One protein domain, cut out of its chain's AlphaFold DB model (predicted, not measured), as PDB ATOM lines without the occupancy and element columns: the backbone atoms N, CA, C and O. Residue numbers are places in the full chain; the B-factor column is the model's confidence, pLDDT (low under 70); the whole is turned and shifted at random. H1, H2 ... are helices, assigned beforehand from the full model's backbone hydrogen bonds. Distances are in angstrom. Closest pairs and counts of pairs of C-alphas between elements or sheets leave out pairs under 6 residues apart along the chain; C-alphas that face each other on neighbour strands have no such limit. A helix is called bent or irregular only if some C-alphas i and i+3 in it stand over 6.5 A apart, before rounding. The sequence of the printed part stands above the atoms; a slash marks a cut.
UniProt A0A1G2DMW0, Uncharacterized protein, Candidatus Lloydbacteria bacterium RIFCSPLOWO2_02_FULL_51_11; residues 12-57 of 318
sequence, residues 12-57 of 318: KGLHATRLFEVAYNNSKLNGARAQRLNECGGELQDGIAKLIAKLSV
ATOM      1  N   LYS A  12      44.276  60.433  47.149       87.31
ATOM      2  CA  LYS A  12      42.857  60.425  46.750       87.31
ATOM      3  C   LYS A  12      42.613  59.538  45.528       87.31
ATOM      4  O   LYS A  12      41.663  58.754  45.521       87.31
ATOM      5  N   GLY A  13      43.481  59.615  44.519       88.62
ATOM      6  CA  GLY A  13      43.401  58.770  43.323       88.62
ATOM      7  C   GLY A  13      43.636  57.285  43.620       88.62
ATOM      8  O   GLY A  13      42.936  56.423  43.086       88.62
ATOM      9  N   LEU A  14      44.559  56.973  44.532       92.62
ATOM     10  CA  LEU A  14      44.812  55.616  45.015       92.62
ATOM     11  C   LEU A  14      43.594  55.048  45.741       92.62
ATOM     12  O   LEU A  14      43.252  53.883  45.540       92.62
ATOM     13  N   HIS A  15      42.912  55.858  46.557       90.50
ATOM     14  CA  HIS A  15      41.676  55.434  47.208       90.50
ATOM     15  C   HIS A  15      40.591  55.075  46.182       90.50
ATOM     16  O   HIS A  15      40.022  53.988  46.264       90.50
ATOM     17  N   ALA A  16      40.365  55.924  45.175       87.94
ATOM     18  CA  ALA A  16      39.405  55.637  44.108       87.94
ATOM     19  C   ALA A  16      39.772  54.371  43.310       87.94
ATOM     20  O   ALA A  16      38.915  53.532  43.044       87.94
ATOM     21  N   THR A  17      41.058  54.178  42.998       92.56
ATOM     22  CA  THR A  17      41.546  52.981  42.288       92.56
ATOM     23  C   THR A  17      41.299  51.699  43.095       92.56
ATOM     24  O   THR A  17      40.877  50.685  42.539       92.56
ATOM     25  N   ARG A  18      41.474  51.747  44.423       93.19
ATOM     26  CA  ARG A  18      41.174  50.613  45.316       93.19
ATOM     27  C   ARG A  18      39.694  50.229  45.318       93.19
ATOM     28  O   ARG A  18      39.383  49.056  45.489       93.19
ATOM     29  N   LEU A  19      38.771  51.172  45.111       92.31
ATOM     30  CA  LEU A  19      37.342  50.845  45.010       92.31
ATOM     31  C   LEU A  19      37.053  49.966  43.785       92.31
ATOM     32  O   LEU A  19      36.285  49.008  43.888       92.31
ATOM     33  N   PHE A  20      37.707  50.246  42.653       92.12
ATOM     34  CA  PHE A  20      37.625  49.387  41.472       92.12
ATOM     35  C   PHE A  20      38.216  47.999  41.746       92.12
ATOM     36  O   PHE A  20      37.576  46.996  41.440       92.12
ATOM     37  N   GLU A  21      39.390  47.933  42.379       93.94
ATOM     38  CA  GLU A  21      40.028  46.665  42.761       93.94
ATOM     39  C   GLU A  21      39.099  45.798  43.625       93.94
ATOM     40  O   GLU A  21      38.900  44.614  43.347       93.94
ATOM     41  N   VAL A  22      38.459  46.393  44.635       94.81
ATOM     42  CA  VAL A  22      37.495  45.701  45.502       94.81
ATOM     43  C   VAL A  22      36.302  45.175  44.698       94.81
ATOM     44  O   VAL A  22      35.926  44.012  44.852       94.81
ATOM     45  N   ALA A  23      35.713  45.993  43.821       93.38
ATOM     46  CA  ALA A  23      34.586  45.580  42.982       93.38
ATOM     47  C   ALA A  23      34.967  44.448  42.006       93.38
ATOM     48  O   ALA A  23      34.211  43.484  41.834       93.38
ATOM     49  N   TYR A  24      36.159  44.528  41.414       93.56
ATOM     50  CA  TYR A  24      36.710  43.504  40.531       93.56
ATOM     51  C   TYR A  24      36.907  42.174  41.274       93.56
ATOM     52  O   TYR A  24      36.407  41.133  40.839       93.56
ATOM     53  N   ASN A  25      37.543  42.211  42.449       95.62
ATOM     54  CA  ASN A  25      37.782  41.028  43.279       95.62
ATOM     55  C   ASN A  25      36.467  40.380  43.744       95.62
ATOM     56  O   ASN A  25      36.300  39.159  43.662       95.62
ATOM     57  N   ASN A  26      35.485  41.192  44.147       95.19
ATOM     58  CA  ASN A  26      34.163  40.716  44.562       95.19
ATOM     59  C   ASN A  26      33.364  40.071  43.421       95.19
ATOM     60  O   ASN A  26      32.491  39.239  43.677       95.19
ATOM     61  N   SER A  27      33.687  40.393  42.167       92.62
ATOM     62  CA  SER A  27      33.041  39.803  40.991       92.62
ATOM     63  C   SER A  27      33.468  38.352  40.722       92.62
ATOM     64  O   SER A  27      32.830  37.674  39.909       92.62
ATOM     65  N   LYS A  28      34.519  37.859  41.405       95.25
ATOM     66  CA  LYS A  28      35.017  36.468  41.341       95.25
ATOM     67  C   LYS A  28      35.147  35.962  39.900       95.25
ATOM     68  O   LYS A  28      34.651  34.888  39.542       95.25
ATOM     69  N   LEU A  29      35.751  36.781  39.040       93.31
ATOM     70  CA  LEU A  29      35.925  36.445  37.631       93.31
ATOM     71  C   LEU A  29      36.913  35.278  37.500       93.31
ATOM     72  O   LEU A  29      37.990  35.293  38.087       93.31
ATOM     73  N   ASN A  30      36.546  34.264  36.718       94.38
ATOM     74  CA  ASN A  30      37.495  33.244  36.275       94.38
ATOM     75  C   ASN A  30      38.305  33.768  35.074       94.38
ATOM     76  O   ASN A  30      37.943  34.788  34.488       94.38
ATOM     77  N   GLY A  31      39.366  33.057  34.677       95.62
ATOM     78  CA  GLY A  31      40.272  33.511  33.611       95.62
ATOM     79  C   GLY A  31      39.558  33.907  32.313       95.62
ATOM     80  O   GLY A  31      39.826  34.970  31.767       95.62
ATOM     81  N   ALA A  32      38.566  33.126  31.875       94.56
ATOM     82  CA  ALA A  32      37.802  33.430  30.664       94.56
ATOM     83  C   ALA A  32      36.914  34.683  30.799       94.56
ATOM     84  O   ALA A  32      36.750  35.433  29.841       94.56
ATOM     85  N   ARG A  33      36.320  34.925  31.976       94.88
ATOM     86  CA  ARG A  33      35.507  36.129  32.236       94.88
ATOM     87  C   ARG A  33      36.372  37.378  32.398       94.88
ATOM     88  O   ARG A  33      35.974  38.431  31.915       94.88
ATOM     89  N   ALA A  34      37.530  37.253  33.044       93.06
ATOM     90  CA  ALA A  34      38.509  38.330  33.160       93.06
ATOM     91  C   ALA A  34      39.054  38.732  31.781       93.06
ATOM     92  O   ALA A  34      39.082  39.913  31.451       93.06
ATOM     93  N   GLN A  35      39.388  37.743  30.944       92.12
ATOM     94  CA  GLN A  35      39.836  37.972  29.572       92.12
ATOM     95  C   GLN A  35      38.783  38.723  28.745       92.12
ATOM     96  O   GLN A  35      39.108  39.739  28.142       92.12
ATOM     97  N   ARG A  36      37.511  38.300  28.796       91.88
ATOM     98  CA  ARG A  36      36.419  39.015  28.109       91.88
ATOM     99  C   ARG A  36      36.250  40.455  28.587       91.88
ATOM    100  O   ARG A  36      36.000  41.335  27.776       91.88
ATOM    101  N   LEU A  37      36.390  40.708  29.891       89.44
ATOM    102  CA  LEU A  37      36.313  42.070  30.418       89.44
ATOM    103  C   LEU A  37      37.445  42.951  29.862       89.44
ATOM    104  O   LEU A  37      37.195  44.097  29.498       89.44
ATOM    105  N   ASN A  38      38.662  42.410  29.753       88.00
ATOM    106  CA  ASN A  38      39.807  43.118  29.174       88.00
ATOM    107  C   ASN A  38      39.638  43.357  27.665       88.00
ATOM    108  O   ASN A  38      40.008  44.419  27.168       88.00
ATOM    109  N   GLU A  39      39.058  42.398  26.941       90.44
ATOM    110  CA  GLU A  39      38.723  42.534  25.515       90.44
ATOM    111  C   GLU A  39      37.663  43.622  25.276       90.44
ATOM    112  O   GLU A  39      37.725  44.331  24.275       90.44
ATOM    113  N   CYS A  40      36.756  43.835  26.236       85.69
ATOM    114  CA  CYS A  40      35.816  44.962  26.278       85.69
ATOM    115  C   CYS A  40      36.410  46.236  26.920       85.69
ATOM    116  O   CYS A  40      35.663  47.101  27.376       85.69
ATOM    117  N   GLY A  41      37.742  46.374  26.981       80.19
ATOM    118  CA  GLY A  41      38.427  47.429  27.740       80.19
ATOM    119  C   GLY A  41      37.993  48.861  27.403       80.19
ATOM    120  O   GLY A  41      37.933  49.695  28.303       80.19
ATOM    121  N   GLY A  42      37.619  49.134  26.147       80.56
ATOM    122  CA  GLY A  42      37.065  50.432  25.740       80.56
ATOM    123  C   GLY A  42      35.712  50.738  26.392       80.56
ATOM    124  O   GLY A  42      35.553  51.784  27.012       80.56
ATOM    125  N   GLU A  43      34.765  49.795  26.347       84.12
ATOM    126  CA  GLU A  43      33.455  49.951  27.000       84.12
ATOM    127  C   GLU A  43      33.589  50.073  28.524       84.12
ATOM    128  O   GLU A  43      32.892  50.868  29.160       84.12
ATOM    129  N   LEU A  44      34.512  49.310  29.119       87.94
ATOM    130  CA  LEU A  44      34.814  49.410  30.544       87.94
ATOM    131  C   LEU A  44      35.382  50.790  30.900       87.94
ATOM    132  O   LEU A  44      34.964  51.384  31.895       87.94
ATOM    133  N   GLN A  45      36.313  51.306  30.094       84.38
ATOM    134  CA  GLN A  45      36.896  52.630  30.283       84.38
ATOM    135  C   GLN A  45      35.829  53.727  30.196       84.38
ATOM    136  O   GLN A  45      35.762  54.570  31.092       84.38
ATOM    137  N   ASP A  46      34.959  53.677  29.188       76.94
ATOM    138  CA  ASP A  46      33.856  54.629  29.021       76.94
ATOM    139  C   ASP A  46      32.886  54.581  30.211       76.94
ATOM    140  O   ASP A  46      32.479  55.617  30.743       76.94
ATOM    141  N   GLY A  47      32.549  53.377  30.684       83.38
ATOM    142  CA  GLY A  47      31.695  53.182  31.855       83.38
ATOM    143  C   GLY A  47      32.300  53.756  33.141       83.38
ATOM    144  O   GLY A  47      31.613  54.451  33.895       83.38
ATOM    145  N   ILE A  48      33.592  53.515  33.381       88.00
ATOM    146  CA  ILE A  48      34.318  54.070  34.533       88.00
ATOM    147  C   ILE A  48      34.390  55.597  34.436       88.00
ATOM    148  O   ILE A  48      34.115  56.274  35.426       88.00
ATOM    149  N   ALA A  49      34.700  56.150  33.260       78.38
ATOM    150  CA  ALA A  49      34.761  57.594  33.044       78.38
ATOM    151  C   ALA A  49      33.411  58.268  33.338       78.38
ATOM    152  O   ALA A  49      33.361  59.253  34.078       78.38
ATOM    153  N   LYS A  50      32.304  57.688  32.851       76.50
ATOM    154  CA  LYS A  50      30.940  58.151  33.160       76.50
ATOM    155  C   LYS A  50      30.647  58.118  34.663       76.50
ATOM    156  O   LYS A  50      30.040  59.051  35.190       76.50
ATOM    157  N   LEU A  51      31.076  57.068  35.369       82.31
ATOM    158  CA  LEU A  51      30.858  56.944  36.812       82.31
ATOM    159  C   LEU A  51      31.681  57.959  37.615       82.31
ATOM    160  O   LEU A  51      31.143  58.567  38.540       82.31
ATOM    161  N   ILE A  52      32.951  58.162  37.254       83.44
ATOM    162  CA  ILE A  52      33.815  59.176  37.872       83.44
ATOM    163  C   ILE A  52      33.186  60.551  37.689       83.44
ATOM    164  O   ILE A  52      32.934  61.214  38.688       83.44
ATOM    165  N   ALA A  53      32.850  60.926  36.450       74.25
ATOM    166  CA  ALA A  53      32.231  62.212  36.144       74.25
ATOM    167  C   ALA A  53      30.946  62.437  36.954       74.25
ATOM    168  O   ALA A  53      30.715  63.531  37.454       74.25
ATOM    169  N   LYS A  54      30.130  61.394  37.147       74.00
ATOM    170  CA  LYS A  54      28.909  61.472  37.956       74.00
ATOM    171  C   LYS A  54      29.186  61.682  39.450       74.00
ATOM    172  O   LYS A  54      28.460  62.428  40.095       74.00
ATOM    173  N   LEU A  55      30.165  60.977  40.018       79.75
ATOM    174  CA  LEU A  55      30.420  60.964  41.466       79.75
ATOM    175  C   LEU A  55      31.393  62.053  41.932       79.75
ATOM    176  O   LEU A  55      31.497  62.294  43.133       79.75
ATOM    177  N   SER A  56      32.116  62.692  41.010       74.75
ATOM    178  CA  SER A  56      33.025  63.799  41.318       74.75
ATOM    179  C   SER A  56      32.334  65.159  41.388       74.75
ATOM    180  O   SER A  56      32.972  66.127  41.797       74.75
ATOM    181  N   VAL A  57      31.065  65.252  40.980       71.44
ATOM    182  CA  VAL A  57      30.273  66.482  41.085       71.44
ATOM    183  C   VAL A  57      29.781  66.647  42.523       71.44
ATOM    184  O   VAL A  57      29.379  65.679  43.172       71.44
TER     185      VAL A  57
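Overview. This is residues 12 to 57 of the 318 residues of an uncharacterized protein of Candidatus Lloydbacteria bacterium RIFCSPLOWO2_02_FULL_51_11 (UniProt A0A1G2DMW0). Three helices make an open U: H1 and H3 are its two long arms, splayed rather than side by side, and the short helix H2 stands at the closed end, where the chain turns from one arm back along the other. The arms run roughly along the length of the whole, and there is no helix-to-helix touch in the domain. The printed part has 46 residues with three named helices, in the order H1, H2, H3, and no named strand; the class is all helix. It is only just loose, close to compact, with a radius of gyration of the C-alphas of 11.7 A, and its elongated outline spans 35 by 20 by 13 A.

Arrangement. The longest helices by residues are H1, residues 12 to 26, and H3, residues 41 to 55, with 15 residues each. H1 and H3 are apart, with no C-alpha of the one within 8 A of the other. Between them along the chain comes H2, residues 31 to 39. H1 and H2 are apart too, although they follow each other in the chain. H2 and H3 are close but not clearly touching, with 1 pair of C-alphas within 8 A: the closest C-alphas, those of Leu 37 and Leu 44, are 7.5 A apart. The lines of H2 and H3 are about perpendicular, at 75 degrees, and their centres are 17.6 A apart. In H2 and H3 every O i to N i+4 pair is within hydrogen-bond range; in H1 10 of 11 are.

Along the chain. H1 begins at C-alpha 12, at (42.857, 60.425, 46.750), and ends at C-alpha 26, at (34.163, 40.716, 44.562), 21.7 A away. H3 measures 20.9 A from C-alpha 41 to C-alpha 55, which is at (30.420, 60.964, 41.466). H2 is shorter, 12.2 A from C-alpha 31 to C-alpha 39. None of the three helices is bent or irregular.

Size, cuts and confidence. The two C-alphas farthest apart are those of Ala 32, in H2, and Val 57, at 35.5 A. The first and last printed C-alphas, those of Lys 12 and Val 57, are 15.1 A apart. The link from H1 to H2, with 4 residues between them, is tight, and so is the link from H2 to H3, with 1 residue; there is no long link. Residues 38 to 47 stand free, of which 41 to 47 belong to H3. The printed part has no cut. The mean pLDDT of the printed part is 87.7; that of H1 and of H2 is 92, that of H3 81, and no printed residue is under 70.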